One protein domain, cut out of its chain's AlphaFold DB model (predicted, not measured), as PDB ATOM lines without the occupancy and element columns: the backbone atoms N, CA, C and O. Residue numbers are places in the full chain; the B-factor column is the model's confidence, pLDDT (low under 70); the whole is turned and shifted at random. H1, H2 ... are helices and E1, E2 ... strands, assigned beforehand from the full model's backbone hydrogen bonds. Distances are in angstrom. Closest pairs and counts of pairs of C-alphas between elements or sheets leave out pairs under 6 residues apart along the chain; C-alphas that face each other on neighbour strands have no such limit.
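Overview. This is residues 3 to 97, 109 to 133 and 157 to 165 of the 318 residues of the protein "WLM domain-domain-containing protein" of Syncephalastrum racemosum (UniProt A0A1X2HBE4). A small three-stranded sheet covers one side of helix H1, which sits in the middle of the model, and the longer helix H2 packs across the other side of H1. The longest helix, H3, runs beside H2 the opposite way, and short H4 touches no helix. The 129 printed residues hold, in chain order, E1, E2, E3, H1, H2, H3 and H4; the sheet is mixed, in the order E1, E3, E2. The class is mostly helix; the whole is compact, with a radius of gyration of the C-alphas of 15.0 A and spans of 38 by 36 by 35 A.

Along the chain. E1 is residues 10 to 13, from C-alpha 10 at (-52.571, 42.204, 282.500); E2 is 23 to 26 and E3 31 to 34. H1 is residues 48 to 60, 18.6 A; H2 69 to 88, 28.9 A; H3 109 to 130, 30.8 A. H4 is residues 157 to 163, ending at C-alpha 163 at (-36.157, 47.459, 298.169).

Arrangement. E1 and E3 are parallel, with N 32 and O 10 2.8 A apart. E2 and E3 form an antiparallel hairpin, with N 26 and O 31 2.8 A apart. H1 is on one face of the sheet, making two layers, one of strands and one of helix; its height over the sheet is 8.0 A, and it lies over E2. H1 and H2 form a helical hairpin: they touch, closest at the C-alphas of Thr 60 and Leu 75, 6.1 A, at a steep tilt of 44 degrees. H2 and H3 touch at a shallow tilt of 28 degrees, opposite ways, closest at the C-alphas of Leu 86 and Lys 113, 6.5 A. In H1, H2, H3 and H4 every O i to N i+4 pair is within hydrogen-bond range.

Size, cuts and confidence. The farthest C-alphas, of Thr 43 and Ser 133, are 40.7 A apart. Residues 98 to 108 and 134 to 156 are not printed, with C-alpha gaps of 19.0 A and 14.3 A. The link from E3 to H1 is long. Low confidence includes residues 125 to 133.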
ATOM      1  N   ARG A   3     -38.890  31.074 277.758       88.12
ATOM      2  CA  ARG A   3     -37.975  30.088 278.365       88.12
ATOM      3  C   ARG A   3     -38.455  29.550 279.719       88.12
ATOM      4  O   ARG A   3     -38.143  28.419 280.063       88.12
ATOM      5  N   ARG A   4     -39.189  30.361 280.487       90.06
ATOM      6  CA  ARG A   4     -39.661  30.031 281.843       90.06
ATOM      7  C   ARG A   4     -41.146  29.663 281.888       90.06
ATOM      8  O   ARG A   4     -41.664  29.416 282.968       90.06
ATOM      9  N   GLY A   5     -41.846  29.666 280.750       90.38
ATOM     10  CA  GLY A   5     -43.292  29.428 280.706       90.38
ATOM     11  C   GLY A   5     -44.121  30.473 281.466       90.38
ATOM     12  O   GLY A   5     -45.272  30.216 281.808       90.38
ATOM     13  N   TRP A   6     -43.547  31.643 281.758       92.88
ATOM     14  CA  TRP A   6     -44.229  32.695 282.510       92.88
ATOM     15  C   TRP A   6     -45.241  33.424 281.642       92.88
ATOM     16  O   TRP A   6     -44.965  33.750 280.485       92.88
ATOM     17  N   ARG A   7     -46.397  33.726 282.232       89.94
ATOM     18  CA  ARG A   7     -47.487  34.456 281.586       89.94
ATOM     19  C   ARG A   7     -47.936  35.583 282.498       89.94
ATOM     20  O   ARG A   7     -48.097  35.372 283.694       89.94
ATOM     21  N   VAL A   8     -48.158  36.748 281.903       91.88
ATOM     22  CA  VAL A   8     -48.760  37.901 282.572       91.88
ATOM     23  C   VAL A   8     -50.097  38.164 281.895       91.88
ATOM     24  O   VAL A   8     -50.116  38.286 280.671       91.88
ATOM     25  N   ARG A   9     -51.212  38.186 282.641       90.81
ATOM     26  CA  ARG A   9     -52.531  38.421 282.012       90.81
ATOM     27  C   ARG A   9     -52.753  39.892 281.697       90.81
ATOM     28  O   ARG A   9     -53.203  40.216 280.604       90.81
ATOM     29  N   HIS A  10     -52.413  40.762 282.643       90.56
ATOM     30  CA  HIS A  10     -52.571  42.204 282.500       90.56
ATOM     31  C   HIS A  10     -51.251  42.909 282.795       90.56
ATOM     32  O   HIS A  10     -50.689  42.743 283.874       90.56
ATOM     33  N   LEU A  11     -50.767  43.696 281.838       92.62
ATOM     34  CA  LEU A  11     -49.670  44.639 282.032       92.62
ATOM     35  C   LEU A  11     -50.242  46.043 281.850       92.62
ATOM     36  O   LEU A  11     -50.745  46.358 280.772       92.62
ATOM     37  N   CYS A  12     -50.216  46.857 282.902       92.56
ATOM     38  CA  CYS A  12     -50.866  48.165 282.908       92.56
ATOM     39  C   CYS A  12     -49.909  49.271 283.363       92.56
ATOM     40  O   CYS A  12     -49.004  49.049 284.168       92.56
ATOM     41  N   GLU A  13     -50.139  50.486 282.873       94.12
ATOM     42  CA  GLU A  13     -49.577  51.689 283.486       94.12
ATOM     43  C   GLU A  13     -50.347  52.017 284.771       94.12
ATOM     44  O   GLU A  13     -51.558  51.803 284.860       94.12
ATOM     45  N   PHE A  14     -49.648  52.566 285.760       94.12
ATOM     46  CA  PHE A  14     -50.266  53.218 286.913       94.12
ATOM     47  C   PHE A  14     -49.457  54.438 287.367       94.12
ATOM     48  O   PHE A  14     -48.289  54.601 287.007       94.12
ATOM     49  N   PHE A  15     -50.077  55.294 288.179       92.50
ATOM     50  CA  PHE A  15     -49.440  56.490 288.727       92.50
ATOM     51  C   PHE A  15     -49.784  56.645 290.219       92.50
ATOM     52  O   PHE A  15     -50.651  57.440 290.582       92.50
ATOM     53  N   PRO A  16     -49.177  55.828 291.102       90.19
ATOM     54  CA  PRO A  16     -49.539  55.817 292.517       90.19
ATOM     55  C   PRO A  16     -49.159  57.123 293.233       90.19
ATOM     56  O   PRO A  16     -48.280  57.862 292.791       90.19
ATOM     57  N   LYS A  17     -49.784  57.396 294.386       88.75
ATOM     58  CA  LYS A  17     -49.436  58.566 295.219       88.75
ATOM     59  C   LYS A  17     -48.041  58.445 295.840       88.75
ATOM     60  O   LYS A  17     -47.350  59.446 295.987       88.75
ATOM     61  N   ASN A  18     -47.616  57.226 296.188       87.50
ATOM     62  CA  ASN A  18     -46.274  56.985 296.711       87.50
ATOM     63  C   ASN A  18     -45.230  57.208 295.593       87.50
ATOM     64  O   ASN A  18     -45.254  56.479 294.591       87.50
ATOM     65  N   PRO A  19     -44.307  58.178 295.744       87.75
ATOM     66  CA  PRO A  19     -43.321  58.500 294.715       87.75
ATOM     67  C   PRO A  19     -42.294  57.385 294.491       87.75
ATOM     68  O   PRO A  19     -41.734  57.295 293.401       87.75
ATOM     69  N   ASN A  20     -42.068  56.527 295.492       85.75
ATOM     70  CA  ASN A  20     -41.095  55.436 295.423       85.75
ATOM     71  C   ASN A  20     -41.676  54.149 294.824       85.75
ATOM     72  O   ASN A  20     -40.920  53.232 294.526       85.75
ATOM     73  N   LEU A  21     -42.999  54.071 294.645       88.44
ATOM     74  CA  LEU A  21     -43.645  52.893 294.080       88.44
ATOM     75  C   LEU A  21     -43.531  52.921 292.552       88.44
ATOM     76  O   LEU A  21     -44.242  53.680 291.880       88.44
ATOM     77  N   LEU A  22     -42.620  52.107 292.014       91.50
ATOM     78  CA  LEU A  22     -42.397  51.998 290.567       91.50
ATOM     79  C   LEU A  22     -43.107  50.813 289.916       91.50
ATOM     80  O   LEU A  22     -43.413  50.873 288.724       91.50
ATOM     81  N   GLY A  23     -43.370  49.752 290.672       93.06
ATOM     82  CA  GLY A  23     -43.963  48.530 290.153       93.06
ATOM     83  C   GLY A  23     -44.703  47.746 291.228       93.06
ATOM     84  O   GLY A  23     -44.455  47.906 292.425       93.06
ATOM     85  N   VAL A  24     -45.666  46.940 290.786       92.25
ATOM     86  CA  VAL A  24     -46.305  45.935 291.635       92.25
ATOM     87  C   VAL A  24     -46.777  44.749 290.802       92.25
ATOM     88  O   VAL A  24     -47.420  44.917 289.760       92.25
ATOM     89  N   ASN A  25     -46.495  43.546 291.292       92.94
ATOM     90  CA  ASN A  25     -47.021  42.292 290.781       92.94
ATOM     91  C   ASN A  25     -48.121  41.763 291.706       92.94
ATOM     92  O   ASN A  25     -47.875  41.397 292.852       92.94
ATOM     93  N   VAL A  26     -49.337  41.683 291.177       91.88
ATOM     94  CA  VAL A  26     -50.510  41.143 291.859       91.88
ATOM     95  C   VAL A  26     -50.706  39.687 291.444       91.88
ATOM     96  O   VAL A  26     -50.812  39.375 290.251       91.88
ATOM     97  N   ASN A  27     -50.822  38.804 292.439       89.94
ATOM     98  CA  ASN A  27     -51.113  37.377 292.270       89.94
ATOM     99  C   ASN A  27     -50.176  36.674 291.275       89.94
ATOM    100  O   ASN A  27     -50.634  35.981 290.365       89.94
ATOM    101  N   HIS A  28     -48.864  36.861 291.437       90.88
ATOM    102  CA  HIS A  28     -47.831  36.115 290.709       90.88
ATOM    103  C   HIS A  28     -48.010  36.115 289.176       90.88
ATOM    104  O   HIS A  28     -47.910  35.082 288.516       90.88
ATOM    105  N   GLY A  29     -48.265  37.288 288.590       88.00
ATOM    106  CA  GLY A  29     -48.430  37.462 287.144       88.00
ATOM    107  C   GLY A  29     -49.881  37.560 286.675       88.00
ATOM    108  O   GLY A  29     -50.132  37.606 285.470       88.00
ATOM    109  N   LEU A  30     -50.866  37.648 287.574       91.88
ATOM    110  CA  LEU A  30     -52.216  38.020 287.149       91.88
ATOM    111  C   LEU A  30     -52.214  39.439 286.571       91.88
ATOM    112  O   LEU A  30     -52.666  39.655 285.446       91.88
ATOM    113  N   LYS A  31     -51.673  40.397 287.324       92.12
ATOM    114  CA  LYS A  31     -51.595  41.797 286.914       92.12
ATOM    115  C   LYS A  31     -50.274  42.395 287.364       92.12
ATOM    116  O   LYS A  31     -49.937  42.313 288.537       92.12
ATOM    117  N   ILE A  32     -49.546  43.005 286.441       94.94
ATOM    118  CA  ILE A  32     -48.349  43.788 286.733       94.94
ATOM    119  C   ILE A  32     -48.649  45.236 286.367       94.94
ATOM    120  O   ILE A  32     -49.047  45.515 285.235       94.94
ATOM    121  N   ASN A  33     -48.457  46.150 287.317       94.81
ATOM    122  CA  ASN A  33     -48.510  47.582 287.047       94.81
ATOM    123  C   ASN A  33     -47.102  48.166 287.075       94.81
ATOM    124  O   ASN A  33     -46.321  47.831 287.965       94.81
ATOM    125  N   ILE A  34     -46.796  49.053 286.129       95.00
ATOM    126  CA  ILE A  34     -45.515  49.763 286.063       95.00
ATOM    127  C   ILE A  34     -45.768  51.257 285.932       95.00
ATOM    128  O   ILE A  34     -46.613  51.704 285.154       95.00
ATOM    129  N   ARG A  35     -45.019  52.046 286.700       94.31
ATOM    130  CA  ARG A  35     -45.025  53.499 286.618       94.31
ATOM    131  C   ARG A  35     -44.195  53.875 285.404       94.31
ATOM    132  O   ARG A  35     -42.993  53.643 285.392       94.31
ATOM    133  N   LEU A  36     -44.826  54.472 284.398       94.62
ATOM    134  CA  LEU A  36     -44.125  54.890 283.182       94.62
ATOM    135  C   LEU A  36     -43.557  56.312 283.272       94.62
ATOM    136  O   LEU A  36     -42.715  56.682 282.456       94.62
ATOM    137  N   ARG A  37     -44.003  57.104 284.254       93.31
ATOM    138  CA  ARG A  37     -43.779  58.554 284.346       93.31
ATOM    139  C   ARG A  37     -43.232  58.953 285.719       93.31
ATOM    140  O   ARG A  37     -43.674  58.373 286.718       93.31
ATOM    141  N   PRO A  38     -42.307  59.922 285.815       90.94
ATOM    142  CA  PRO A  38     -41.845  60.446 287.098       90.94
ATOM    143  C   PRO A  38     -42.993  60.945 287.980       90.94
ATOM    144  O   PRO A  38     -43.970  61.495 287.494       90.94
ATOM    145  N   HIS A  39     -42.869  60.807 289.302       91.19
ATOM    146  CA  HIS A  39     -43.925  61.231 290.233       91.19
ATOM    147  C   HIS A  39     -44.214  62.744 290.206       91.19
ATOM    148  O   HIS A  39     -45.298  63.157 290.603       91.19
ATOM    149  N   TYR A  40     -43.241  63.555 289.777       89.56
ATOM    150  CA  TYR A  40     -43.326  65.017 289.731       89.56
ATOM    151  C   TYR A  40     -43.743  65.567 288.359       89.56
ATOM    152  O   TYR A  40     -44.007  66.759 288.252       89.56
ATOM    153  N   ASP A  41     -43.762  64.732 287.317       88.31
ATOM    154  CA  ASP A  41     -44.070  65.145 285.946       88.31
ATOM    155  C   ASP A  41     -44.701  63.974 285.187       88.31
ATOM    156  O   ASP A  41     -44.033  62.999 284.841       88.31
ATOM    157  N   ASP A  42     -46.004  64.073 284.938       88.12
ATOM    158  CA  ASP A  42     -46.783  63.081 284.203       88.12
ATOM    159  C   ASP A  42     -46.725  63.281 282.679       88.12
ATOM    160  O   ASP A  42     -47.253  62.467 281.922       88.12
ATOM    161  N   THR A  43     -46.048  64.313 282.182       86.62
ATOM    162  CA  THR A  43     -45.931  64.567 280.742       86.62
ATOM    163  C   THR A  43     -44.757  63.815 280.120       86.62
ATOM    164  O   THR A  43     -44.819  63.426 278.949       86.62
ATOM    165  N   MET A  44     -43.717  63.537 280.912       88.06
ATOM    166  CA  MET A  44     -42.510  62.841 280.475       88.06
ATOM    167  C   MET A  44     -42.499  61.356 280.861       88.06
ATOM    168  O   MET A  44     -43.068  60.942 281.868       88.06
ATOM    169  N   PHE A  45     -41.800  60.544 280.070       90.38
ATOM    170  CA  PHE A  45     -41.574  59.131 280.376       90.38
ATOM    171  C   PHE A  45     -40.250  58.921 281.115       90.38
ATOM    172  O   PHE A  45     -39.269  59.628 280.877       90.38
ATOM    173  N   LEU A  46     -40.220  57.909 281.983       88.31
ATOM    174  CA  LEU A  46     -38.989  57.374 282.558       88.31
ATOM    175  C   LEU A  46     -38.115  56.736 281.473       88.31
ATOM    176  O   LEU A  46     -38.582  56.362 280.394       88.31
ATOM    177  N   GLU A  47     -36.824  56.598 281.768       87.75
ATOM    178  CA  GLU A  47     -35.889  55.995 280.828       87.75
ATOM    179  C   GLU A  47     -36.267  54.533 280.545       87.75
ATOM    180  O   GLU A  47     -36.529  53.747 281.455       87.75
ATOM    181  N   TYR A  48     -36.238  54.146 279.267       83.75
ATOM    182  CA  TYR A  48     -36.582  52.796 278.815       83.75
ATOM    183  C   TYR A  48     -35.854  51.685 279.595       83.75
ATOM    184  O   TYR A  48     -36.463  50.678 279.950       83.75
ATOM    185  N   HIS A  49     -34.569  51.871 279.911       82.81
ATOM    186  CA  HIS A  49     -33.802  50.885 280.676       82.81
ATOM    187  C   HIS A  49     -34.232  50.775 282.142       82.81
ATOM    188  O   HIS A  49     -34.221  49.668 282.684       82.81
ATOM    189  N   ASP A  50     -34.657  51.872 282.766       86.69
ATOM    190  CA  ASP A  50     -35.168  51.859 284.140       86.69
ATOM    191  C   ASP A  50     -36.549  51.174 284.201       86.69
ATOM    192  O   ASP A  50     -36.837  50.402 285.123       86.69
ATOM    193  N   LEU A  51     -37.373  51.365 283.162       91.00
ATOM    194  CA  LEU A  51     -38.642  50.650 282.993       91.00
ATOM    195  C   LEU A  51     -38.432  49.145 282.804       91.00
ATOM    196  O   LEU A  51     -39.119  48.344 283.437       91.00
ATOM    197  N   LEU A  52     -37.455  48.748 281.981       91.00
ATOM    198  CA  LEU A  52     -37.083  47.341 281.826       91.00
ATOM    199  C   LEU A  52     -36.601  46.734 283.147       91.00
ATOM    200  O   LEU A  52     -37.012  45.626 283.484       91.00
ATOM    201  N   GLY A  53     -35.778  47.456 283.912       90.38
ATOM    202  CA  GLY A  53     -35.321  47.007 285.228       90.38
ATOM    203  C   GLY A  53     -36.485  46.746 286.186       90.38
ATOM    204  O   GLY A  53     -36.546  45.686 286.810       90.38
ATOM    205  N   THR A  54     -37.450  47.667 286.228       92.62
ATOM    206  CA  THR A  54     -38.681  47.509 287.018       92.62
ATOM    207  C   THR A  54     -39.502  46.313 286.528       92.62
ATOM    208  O   THR A  54     -39.920  45.483 287.326       92.62
ATOM    209  N   MET A  55     -39.658  46.138 285.213       93.62
ATOM    210  CA  MET A  55     -40.362  44.981 284.651       93.62
ATOM    211  C   MET A  55     -39.704  43.647 285.040       93.62
ATOM    212  O   MET A  55     -40.403  42.704 285.403       93.62
ATOM    213  N   LEU A  56     -38.371  43.540 284.998       93.81
ATOM    214  CA  LEU A  56     -37.670  42.314 285.405       93.81
ATOM    215  C   LEU A  56     -37.830  42.015 286.902       93.81
ATOM    216  O   LEU A  56     -37.977  40.850 287.285       93.81
ATOM    217  N   HIS A  57     -37.832  43.056 287.736       93.62
ATOM    218  CA  HIS A  57     -38.127  42.941 289.162       93.62
ATOM    219  C   HIS A  57     -39.523  42.344 289.377       93.62
ATOM    220  O   HIS A  57     -39.656  41.295 290.007       93.62
ATOM    221  N   GLU A  58     -40.549  42.929 288.754       94.56
ATOM    222  CA  GLU A  58     -41.924  42.445 288.888       94.56
ATOM    223  C   GLU A  58     -42.117  41.044 288.297       94.56
ATOM    224  O   GLU A  58     -42.831  40.220 288.864       94.56
ATOM    225  N   LEU A  59     -41.443  40.702 287.197       94.69
ATOM    226  CA  LEU A  59     -41.468  39.337 286.666       94.69
ATOM    227  C   LEU A  59     -40.870  38.322 287.648       94.69
ATOM    228  O   LEU A  59     -41.354  37.195 287.727       94.69
ATOM    229  N   THR A  60     -39.858  38.707 288.427       95.06
ATOM    230  CA  THR A  60     -39.276  37.832 289.456       95.06
ATOM    231  C   THR A  60     -40.305  37.488 290.539       95.06
ATOM    232  O   THR A  60     -40.345  36.349 291.019       95.06
ATOM    233  N   HIS A  61     -41.226  38.409 290.839       93.69
ATOM    234  CA  HIS A  61     -42.336  38.169 291.763       93.69
ATOM    235  C   HIS A  61     -43.350  37.111 291.302       93.69
ATOM    236  O   HIS A  61     -44.117  36.616 292.125       93.69
ATOM    237  N   ILE A  62     -43.308  36.650 290.044       93.44
ATOM    238  CA  ILE A  62     -44.076  35.470 289.602       93.44
ATOM    239  C   ILE A  62     -43.657  34.215 290.382       93.44
ATOM    240  O   ILE A  62     -44.494  33.373 290.691       93.44
ATOM    241  N   VAL A  63     -42.369  34.085 290.715       93.81
ATOM    242  CA  VAL A  63     -41.827  32.888 291.383       93.81
ATOM    243  C   VAL A  63     -41.376  33.139 292.817       93.81
ATOM    244  O   VAL A  63     -41.320  32.197 293.607       93.81
ATOM    245  N   ARG A  64     -41.039  34.384 293.176       90.31
ATOM    246  CA  ARG A  64     -40.529  34.714 294.509       90.31
ATOM    247  C   ARG A  64     -41.102  36.029 295.031       90.31
ATOM    248  O   ARG A  64     -40.758  37.090 294.533       90.31
ATOM    249  N   GLY A  65     -41.923  35.952 296.079       88.44
ATOM    250  CA  GLY A  65     -42.479  37.123 296.768       88.44
ATOM    251  C   GLY A  65     -41.425  37.991 297.471       88.44
ATOM    252  O   GLY A  65     -41.227  39.128 297.073       88.44
ATOM    253  N   PRO A  66     -40.706  37.499 298.490       85.25
ATOM    254  CA  PRO A  66     -39.811  38.353 299.271       85.25
ATOM    255  C   PRO A  66     -38.479  38.626 298.555       85.25
ATOM    256  O   PRO A  66     -37.926  37.742 297.899       85.25
ATOM    257  N   HIS A  67     -37.916  39.821 298.764       84.88
ATOM    258  CA  HIS A  67     -36.605  40.239 298.239       84.88
ATOM    259  C   HIS A  67     -35.441  39.592 298.999       84.88
ATOM    260  O   HIS A  67     -34.708  40.234 299.746       84.88
ATOM    261  N   ASP A  68     -35.257  38.289 298.844       81.56
ATOM    262  CA  ASP A  68     -34.168  37.544 299.471       81.56
ATOM    263  C   ASP A  68     -33.068  37.150 298.475       81.56
ATOM    264  O   ASP A  68     -33.096  37.500 297.299       81.56
ATOM    265  N   ALA A  69     -32.054  36.412 298.933       83.06
ATOM    266  CA  ALA A  69     -30.961  35.982 298.058       83.06
ATOM    267  C   ALA A  69     -31.447  35.171 296.838       83.06
ATOM    268  O   ALA A  69     -30.811  35.220 295.788       83.06
ATOM    269  N   VAL A  70     -32.565  34.447 296.969       89.12
ATOM    270  CA  VAL A  70     -33.166  33.683 295.869       89.12
ATOM    271  C   VAL A  70     -33.787  34.629 294.841       89.12
ATOM    272  O   VAL A  70     -33.550  34.446 293.650       89.12
ATOM    273  N   PHE A  71     -34.507  35.661 295.290       89.56
ATOM    274  CA  PHE A  71     -35.050  36.708 294.421       89.56
ATOM    275  C   PHE A  71     -33.955  37.357 293.569       89.56
ATOM    276  O   PHE A  71     -34.037  37.333 292.343       89.56
ATOM    277  N   TYR A  72     -32.890  37.868 294.198       85.38
ATOM    278  CA  TYR A  72     -31.823  38.556 293.457       85.38
ATOM    279  C   TYR A  72     -31.072  37.631 292.508       85.38
ATOM    280  O   TYR A  72     -30.663  38.071 291.443       85.38
ATOM    281  N   LYS A  73     -30.939  36.345 292.846       90.69
ATOM    282  CA  LYS A  73     -30.348  35.373 291.926       90.69
ATOM    283  C   LYS A  73     -31.169  35.249 290.639       90.69
ATOM    284  O   LYS A  73     -30.603  35.284 289.553       90.69
ATOM    285  N   VAL A  74     -32.492  35.121 290.754       93.38
ATOM    286  CA  VAL A  74     -33.380  35.053 289.581       93.38
ATOM    287  C   VAL A  74     -33.361  36.376 288.815       93.38
ATOM    288  O   VAL A  74     -33.302  36.367 287.588       93.38
ATOM    289  N   LEU A  75     -33.365  37.507 289.521       91.62
ATOM    290  CA  LEU A  75     -33.288  38.827 288.904       91.62
ATOM    291  C   LEU A  75     -31.977  39.015 288.121       91.62
ATOM    292  O   LEU A  75     -32.017  39.519 287.001       91.62
ATOM    293  N   ASP A  76     -30.835  38.585 288.660       89.62
ATOM    294  CA  ASP A  76     -29.538  38.623 287.969       89.62
ATOM    295  C   ASP A  76     -29.569  37.765 286.692       89.62
ATOM    296  O   ASP A  76     -29.200  38.245 285.620       89.62
ATOM    297  N   GLU A  77     -30.112  36.543 286.764       93.12
ATOM    298  CA  GLU A  77     -30.281  35.677 285.587       93.12
ATOM    299  C   GLU A  77     -31.154  36.336 284.503       93.12
ATOM    300  O   GLU A  77     -30.829  36.275 283.319       93.12
ATOM    301  N   LEU A  78     -32.259  36.991 284.882       92.31
ATOM    302  CA  LEU A  78     -33.119  37.707 283.933       92.31
ATOM    303  C   LEU A  78     -32.416  38.915 283.302       92.31
ATOM    304  O   LEU A  78     -32.607  39.189 282.117       92.31
ATOM    305  N   ASN A  79     -31.611  39.634 284.085       89.12
ATOM    306  CA  ASN A  79     -30.832  40.774 283.613       89.12
ATOM    307  C   ASN A  79     -29.771  40.349 282.587       89.12
ATOM    308  O   ASN A  79     -29.639  41.007 281.554       89.12
ATOM    309  N   ASP A  80     -29.065  39.244 282.836       88.81
ATOM    310  CA  ASP A  80     -28.081  38.688 281.900       88.81
ATOM    311  C   ASP A  80     -28.736  38.229 280.589       88.81
ATOM    312  O   ASP A  80     -28.198  38.441 279.499       88.81
ATOM    313  N   GLU A  81     -29.919  37.616 280.669       89.75
ATOM    314  CA  GLU A  81     -30.681  37.206 279.488       89.75
ATOM    315  C   GLU A  81     -31.161  38.399 278.659       89.75
ATOM    316  O   GLU A  81     -31.080  38.364 277.429       89.75
ATOM    317  N   LEU A  82     -31.632  39.460 279.319       87.38
ATOM    318  CA  LEU A  82     -32.030  40.703 278.661       87.38
ATOM    319  C   LEU A  82     -30.852  41.326 277.901       87.38
ATOM    320  O   LEU A  82     -31.011  41.739 276.752       87.38
ATOM    321  N   ASP A  83     -29.665  41.345 278.506       85.00
ATOM    322  CA  ASP A  83     -28.461  41.900 277.885       85.00
ATOM    323  C   ASP A  83     -28.046  41.122 276.645       85.00
ATOM    324  O   ASP A  83     -27.720  41.713 275.614       85.00
ATOM    325  N   GLN A  84     -28.107  39.793 276.714       85.06
ATOM    326  CA  GLN A  84     -27.844  38.941 275.559       85.06
ATOM    327  C   GLN A  84     -28.833  39.228 274.424       85.06
ATOM    328  O   GLN A  84     -28.411  39.409 273.282       85.06
ATOM    329  N   LEU A  85     -30.130  39.344 274.729       83.62
ATOM    330  CA  LEU A  85     -31.159  39.650 273.728       83.62
ATOM    331  C   LEU A  85     -30.943  41.020 273.068       83.62
ATOM    332  O   LEU A  85     -31.042  41.134 271.844       83.62
ATOM    333  N   LEU A  86     -30.579  42.036 273.857       80.44
ATOM    334  CA  LEU A  86     -30.270  43.381 273.362       80.44
ATOM    335  C   LEU A  86     -29.012  43.407 272.478       80.44
ATOM    336  O   LEU A  86     -28.967  44.131 271.484       80.44
ATOM    337  N   ILE A  87     -27.987  42.614 272.804       79.38
ATOM    338  CA  ILE A  87     -26.742  42.543 272.021       79.38
ATOM    339  C   ILE A  87     -26.958  41.829 270.686       79.38
ATOM    340  O   ILE A  87     -26.459  42.306 269.656       79.38
ATOM    341  N   THR A  88     -27.670  40.699 270.722       78.62
ATOM    342  CA  THR A  88     -27.951  39.841 269.563       78.62
ATOM    343  C   THR A  88     -28.942  40.487 268.594       78.62
ATOM    344  O   THR A  88     -29.027  40.057 267.449       78.62
ATOM    345  N   GLY A  89     -29.633  41.557 269.006       63.78
ATOM    346  CA  GLY A  89     -30.590  42.257 268.153       63.78
ATOM    347  C   GLY A  89     -31.813  41.397 267.866       63.78
ATOM    348  O   GLY A  89     -32.315  41.410 266.747       63.78
ATOM    349  N   GLY A  90     -32.253  40.610 268.858       59.75
ATOM    350  CA  GLY A  90     -33.498  39.861 268.746       59.75
ATOM    351  C   GLY A  90     -34.623  40.824 268.379       59.75
ATOM    352  O   GLY A  90     -34.806  41.834 269.056       59.75
ATOM    353  N   ASP A  91     -35.341  40.508 267.302       54.03
ATOM    354  CA  ASP A  91     -36.342  41.374 266.660       54.03
ATOM    355  C   ASP A  91     -37.432  41.846 267.646       54.03
ATOM    356  O   ASP A  91     -38.108  42.849 267.429       54.03
ATOM    357  N   ARG A  92     -37.598  41.136 268.776       63.09
ATOM    358  CA  ARG A  92     -38.549  41.447 269.846       63.09
ATOM    359  C   ARG A  92     -37.991  41.003 271.203       63.09
ATOM    360  O   ARG A  92     -37.714  39.827 271.412       63.09
ATOM    361  N   LEU A  93     -37.858  41.932 272.153       70.12
ATOM    362  CA  LEU A  93     -37.581  41.599 273.564       70.12
ATOM    363  C   LEU A  93     -38.792  40.928 274.241       70.12
ATOM    364  O   LEU A  93     -38.632  40.131 275.165       70.12
ATOM    365  N   PHE A  94     -40.000  41.258 273.772       71.06
ATOM    366  CA  PHE A  94     -41.269  40.701 274.226       71.06
ATOM    367  C   PHE A  94     -42.126  40.303 273.016       71.06
ATOM    368  O   PHE A  94     -42.411  41.126 272.145       71.06
ATOM    369  N   ASP A  95     -42.577  39.049 272.984       66.94
ATOM    370  CA  ASP A  95     -43.323  38.456 271.861       66.94
ATOM    371  C   ASP A  95     -44.833  38.759 271.899       66.94
ATOM    372  O   ASP A  95     -45.666  37.897 271.632       66.94
ATOM    373  N   GLY A  96     -45.204  39.991 272.258       64.00
ATOM    374  CA  GLY A  96     -46.594  40.455 272.299       64.00
ATOM    375  C   GLY A  96     -46.870  41.534 271.250       64.00
ATOM    376  O   GLY A  96     -45.945  42.277 270.898       64.00
ATOM    377  N   PRO A  97     -48.101  41.648 270.714       65.12
ATOM    378  CA  PRO A  97     -48.503  42.857 270.002       65.12
ATOM    379  C   PRO A  97     -48.373  44.045 270.965       65.12
ATOM    380  O   PRO A  97     -48.886  44.003 272.082       65.12
ATOM    381  N   PRO A 109     -31.779  51.329 265.872       68.00
ATOM    382  CA  PRO A 109     -31.277  50.101 266.498       68.00
ATOM    383  C   PRO A 109     -29.879  50.242 267.125       68.00
ATOM    384  O   PRO A 109     -29.603  49.692 268.192       68.00
ATOM    385  N   SER A 110     -29.006  51.046 266.510       74.00
ATOM    386  CA  SER A 110     -27.663  51.346 267.025       74.00
ATOM    387  C   SER A 110     -27.676  52.174 268.314       74.00
ATOM    388  O   SER A 110     -26.855  51.938 269.204       74.00
ATOM    389  N   GLU A 111     -28.592  53.134 268.446       75.69
ATOM    390  CA  GLU A 111     -28.742  53.934 269.667       75.69
ATOM    391  C   GLU A 111     -29.329  53.108 270.808       75.69
ATOM    392  O   GLU A 111     -28.832  53.202 271.931       75.69
ATOM    393  N   MET A 112     -30.313  52.250 270.518       71.75
ATOM    394  CA  MET A 112     -30.840  51.291 271.495       71.75
ATOM    395  C   MET A 112     -29.727  50.383 272.021       71.75
ATOM    396  O   MET A 112     -29.566  50.240 273.231       71.75
ATOM    397  N   LYS A 113     -28.882  49.852 271.129       72.31
ATOM    398  CA  LYS A 113     -27.730  49.031 271.517       72.31
ATOM    399  C   LYS A 113     -26.721  49.800 272.371       72.31
ATOM    400  O   LYS A 113     -26.231  49.269 273.364       72.31
ATOM    401  N   ARG A 114     -26.414  51.055 272.023       81.75
ATOM    402  CA  ARG A 114     -25.493  51.894 272.809       81.75
ATOM    403  C   ARG A 114     -26.026  52.147 274.219       81.75
ATOM    404  O   ARG A 114     -25.271  52.007 275.178       81.75
ATOM    405  N   ARG A 115     -27.311  52.490 274.350       79.69
ATOM    406  CA  ARG A 115     -27.958  52.696 275.655       79.69
ATOM    407  C   ARG A 115     -28.010  51.402 276.465       79.69
ATOM    408  O   ARG A 115     -27.692  51.435 277.647       79.69
ATOM    409  N   ALA A 116     -28.278  50.266 275.818       73.75
ATOM    410  CA  ALA A 116     -28.251  48.954 276.459       73.75
ATOM    411  C   ALA A 116     -26.882  48.619 277.045       73.75
ATOM    412  O   ALA A 116     -26.795  48.202 278.198       73.75
ATOM    413  N   ILE A 117     -25.812  48.862 276.285       78.94
ATOM    414  CA  ILE A 117     -24.441  48.669 276.765       78.94
ATOM    415  C   ILE A 117     -24.160  49.599 277.951       78.94
ATOM    416  O   ILE A 117     -23.706  49.123 278.987       78.94
ATOM    417  N   ALA A 118     -24.504  50.886 277.851       83.75
ATOM    418  CA  ALA A 118     -24.308  51.840 278.943       83.75
ATOM    419  C   ALA A 118     -25.097  51.456 280.212       83.75
ATOM    420  O   ALA A 118     -24.577  51.539 281.325       83.75
ATOM    421  N   ALA A 119     -26.335  50.978 280.066       78.00
ATOM    422  CA  ALA A 119     -27.163  50.511 281.174       78.00
ATOM    423  C   ALA A 119     -26.635  49.201 281.786       78.00
ATOM    424  O   ALA A 119     -26.672  49.025 283.006       78.00
ATOM    425  N   ALA A 120     -26.118  48.281 280.966       79.31
ATOM    426  CA  ALA A 120     -25.439  47.070 281.426       79.31
ATOM    427  C   ALA A 120     -24.141  47.395 282.174       79.31
ATOM    428  O   ALA A 120     -23.887  46.835 283.237       79.31
ATOM    429  N   GLU A 121     -23.346  48.345 281.686       83.50
ATOM    430  CA  GLU A 121     -22.154  48.840 282.377       83.50
ATOM    431  C   GLU A 121     -22.506  49.523 283.699       83.50
ATOM    432  O   GLU A 121     -21.888  49.218 284.716       83.50
ATOM    433  N   LYS A 122     -23.535  50.383 283.722       78.44
ATOM    434  CA  LYS A 122     -24.050  51.010 284.950       78.44
ATOM    435  C   LYS A 122     -24.449  49.943 285.967       78.44
ATOM    436  O   LYS A 122     -24.004  50.015 287.109       78.44
ATOM    437  N   ARG A 123     -25.209  48.920 285.559       71.44
ATOM    438  CA  ARG A 123     -25.590  47.799 286.434       71.44
ATOM    439  C   ARG A 123     -24.384  47.005 286.916       71.44
ATOM    440  O   ARG A 123     -24.270  46.796 288.115       71.44
ATOM    441  N   LYS A 124     -23.446  46.640 286.037       72.00
ATOM    442  CA  LYS A 124     -22.211  45.931 286.420       72.00
ATOM    443  C   LYS A 124     -21.348  46.750 287.371       72.00
ATOM    444  O   LYS A 124     -20.785  46.195 288.306       72.00
ATOM    445  N   ASN A 125     -21.243  48.061 287.161       69.19
ATOM    446  CA  ASN A 125     -20.486  48.947 288.034       69.19
ATOM    447  C   ASN A 125     -21.163  49.078 289.401       69.19
ATOM    448  O   ASN A 125     -20.506  48.926 290.427       69.19
ATOM    449  N   LEU A 126     -22.486  49.271 289.426       63.19
ATOM    450  CA  LEU A 126     -23.260  49.246 290.664       63.19
ATOM    451  C   LEU A 126     -23.097  47.895 291.366       63.19
ATOM    452  O   LEU A 126     -22.727  47.881 292.528       63.19
ATOM    453  N   GLN A 127     -23.231  46.765 290.673       59.53
ATOM    454  CA  GLN A 127     -23.035  45.428 291.239       59.53
ATOM    455  C   GLN A 127     -21.611  45.244 291.796       59.53
ATOM    456  O   GLN A 127     -21.452  44.773 292.918       59.53
ATOM    457  N   LYS A 128     -20.579  45.696 291.075       56.41
ATOM    458  CA  LYS A 128     -19.167  45.643 291.493       56.41
ATOM    459  C   LYS A 128     -18.869  46.517 292.716       56.41
ATOM    460  O   LYS A 128     -18.008  46.172 293.518       56.41
ATOM    461  N   VAL A 129     -19.560  47.647 292.854       51.44
ATOM    462  CA  VAL A 129     -19.418  48.580 293.984       51.44
ATOM    463  C   VAL A 129     -20.331  48.193 295.160       51.44
ATOM    464  O   VAL A 129     -20.062  48.569 296.301       51.44
ATOM    465  N   MET A 130     -21.415  47.450 294.913       37.81
ATOM    466  CA  MET A 130     -22.509  47.232 295.869       37.81
ATOM    467  C   MET A 130     -22.657  45.786 296.372       37.81
ATOM    468  O   MET A 130     -23.383  45.589 297.345       37.81
ATOM    469  N   MET A 131     -21.966  44.800 295.787       42.94
ATOM    470  CA  MET A 131     -21.935  43.399 296.241       42.94
ATOM    471  C   MET A 131     -20.485  42.920 296.426       42.94
ATOM    472  O   MET A 131     -19.683  43.059 295.504       42.94
ATOM    473  N   PRO A 132     -20.118  42.264 297.540       40.94
ATOM    474  CA  PRO A 132     -18.969  41.369 297.552       40.94
ATOM    475  C   PRO A 132     -19.426  40.027 297.016       40.94
ATOM    476  O   PRO A 132     -20.269  39.357 297.612       40.94
ATOM    477  N   SER A 133     -18.827  39.652 295.896       43.78
ATOM    478  CA  SER A 133     -18.527  38.278 295.502       43.78
ATOM    479  C   SER A 133     -19.545  37.209 295.919       43.78
ATOM    480  O   SER A 133     -19.253  36.318 296.715       43.78
ATOM    481  N   ALA A 157     -28.055  43.032 303.025       68.38
ATOM    482  CA  ALA A 157     -29.336  42.784 303.689       68.38
ATOM    483  C   ALA A 157     -30.151  44.067 303.952       68.38
ATOM    484  O   ALA A 157     -31.350  44.075 303.686       68.38
ATOM    485  N   GLU A 158     -29.522  45.165 304.381       71.50
ATOM    486  CA  GLU A 158     -30.191  46.470 304.550       71.50
ATOM    487  C   GLU A 158     -30.789  47.000 303.240       71.50
ATOM    488  O   GLU A 158     -31.873  47.577 303.230       71.50
ATOM    489  N   ARG A 159     -30.108  46.785 302.110       68.88
ATOM    490  CA  ARG A 159     -30.641  47.165 300.792       68.88
ATOM    491  C   ARG A 159     -31.831  46.305 300.400       68.88
ATOM    492  O   ARG A 159     -32.816  46.856 299.933       68.88
ATOM    493  N   ARG A 160     -31.779  44.997 300.672       70.44
ATOM    494  CA  ARG A 160     -32.933  44.105 300.469       70.44
ATOM    495  C   ARG A 160     -34.152  44.567 301.261       70.44
ATOM    496  O   ARG A 160     -35.263  44.509 300.757       70.44
ATOM    497  N   LEU A 161     -33.933  45.054 302.483       64.06
ATOM    498  CA  LEU A 161     -34.990  45.639 303.304       64.06
ATOM    499  C   LEU A 161     -35.525  46.945 302.696       64.06
ATOM    500  O   LEU A 161     -36.724  47.177 302.701       64.06
ATOM    501  N   ARG A 162     -34.653  47.794 302.143       66.00
ATOM    502  CA  ARG A 162     -35.064  49.048 301.498       66.00
ATOM    503  C   ARG A 162     -35.821  48.825 300.189       66.00
ATOM    504  O   ARG A 162     -36.748  49.577 299.911       66.00
ATOM    505  N   ASP A 163     -35.468  47.803 299.417       66.50
ATOM    506  CA  ASP A 163     -36.157  47.459 298.169       66.50
ATOM    507  C   ASP A 163     -37.615  47.024 298.425       66.50
ATOM    508  O   ASP A 163     -38.480  47.270 297.584       66.50
ATOM    509  N   GLN A 164     -37.936  46.523 299.627       63.38
ATOM    510  CA  GLN A 164     -39.327  46.290 300.048       63.38
ATOM    511  C   GLN A 164     -40.164  47.577 300.092       63.38
ATOM    512  O   GLN A 164     -41.378  47.506 299.963       63.38
ATOM    513  N   LEU A 165     -39.547  48.755 300.250       59.28
ATOM    514  CA  LEU A 165     -40.254  50.044 300.263       59.28
ATOM    515  C   LEU A 165     -40.536  50.584 298.852       59.28
ATOM    516  O   LEU A 165     -41.331  51.508 298.687       59.28
TER     517      LEU A 165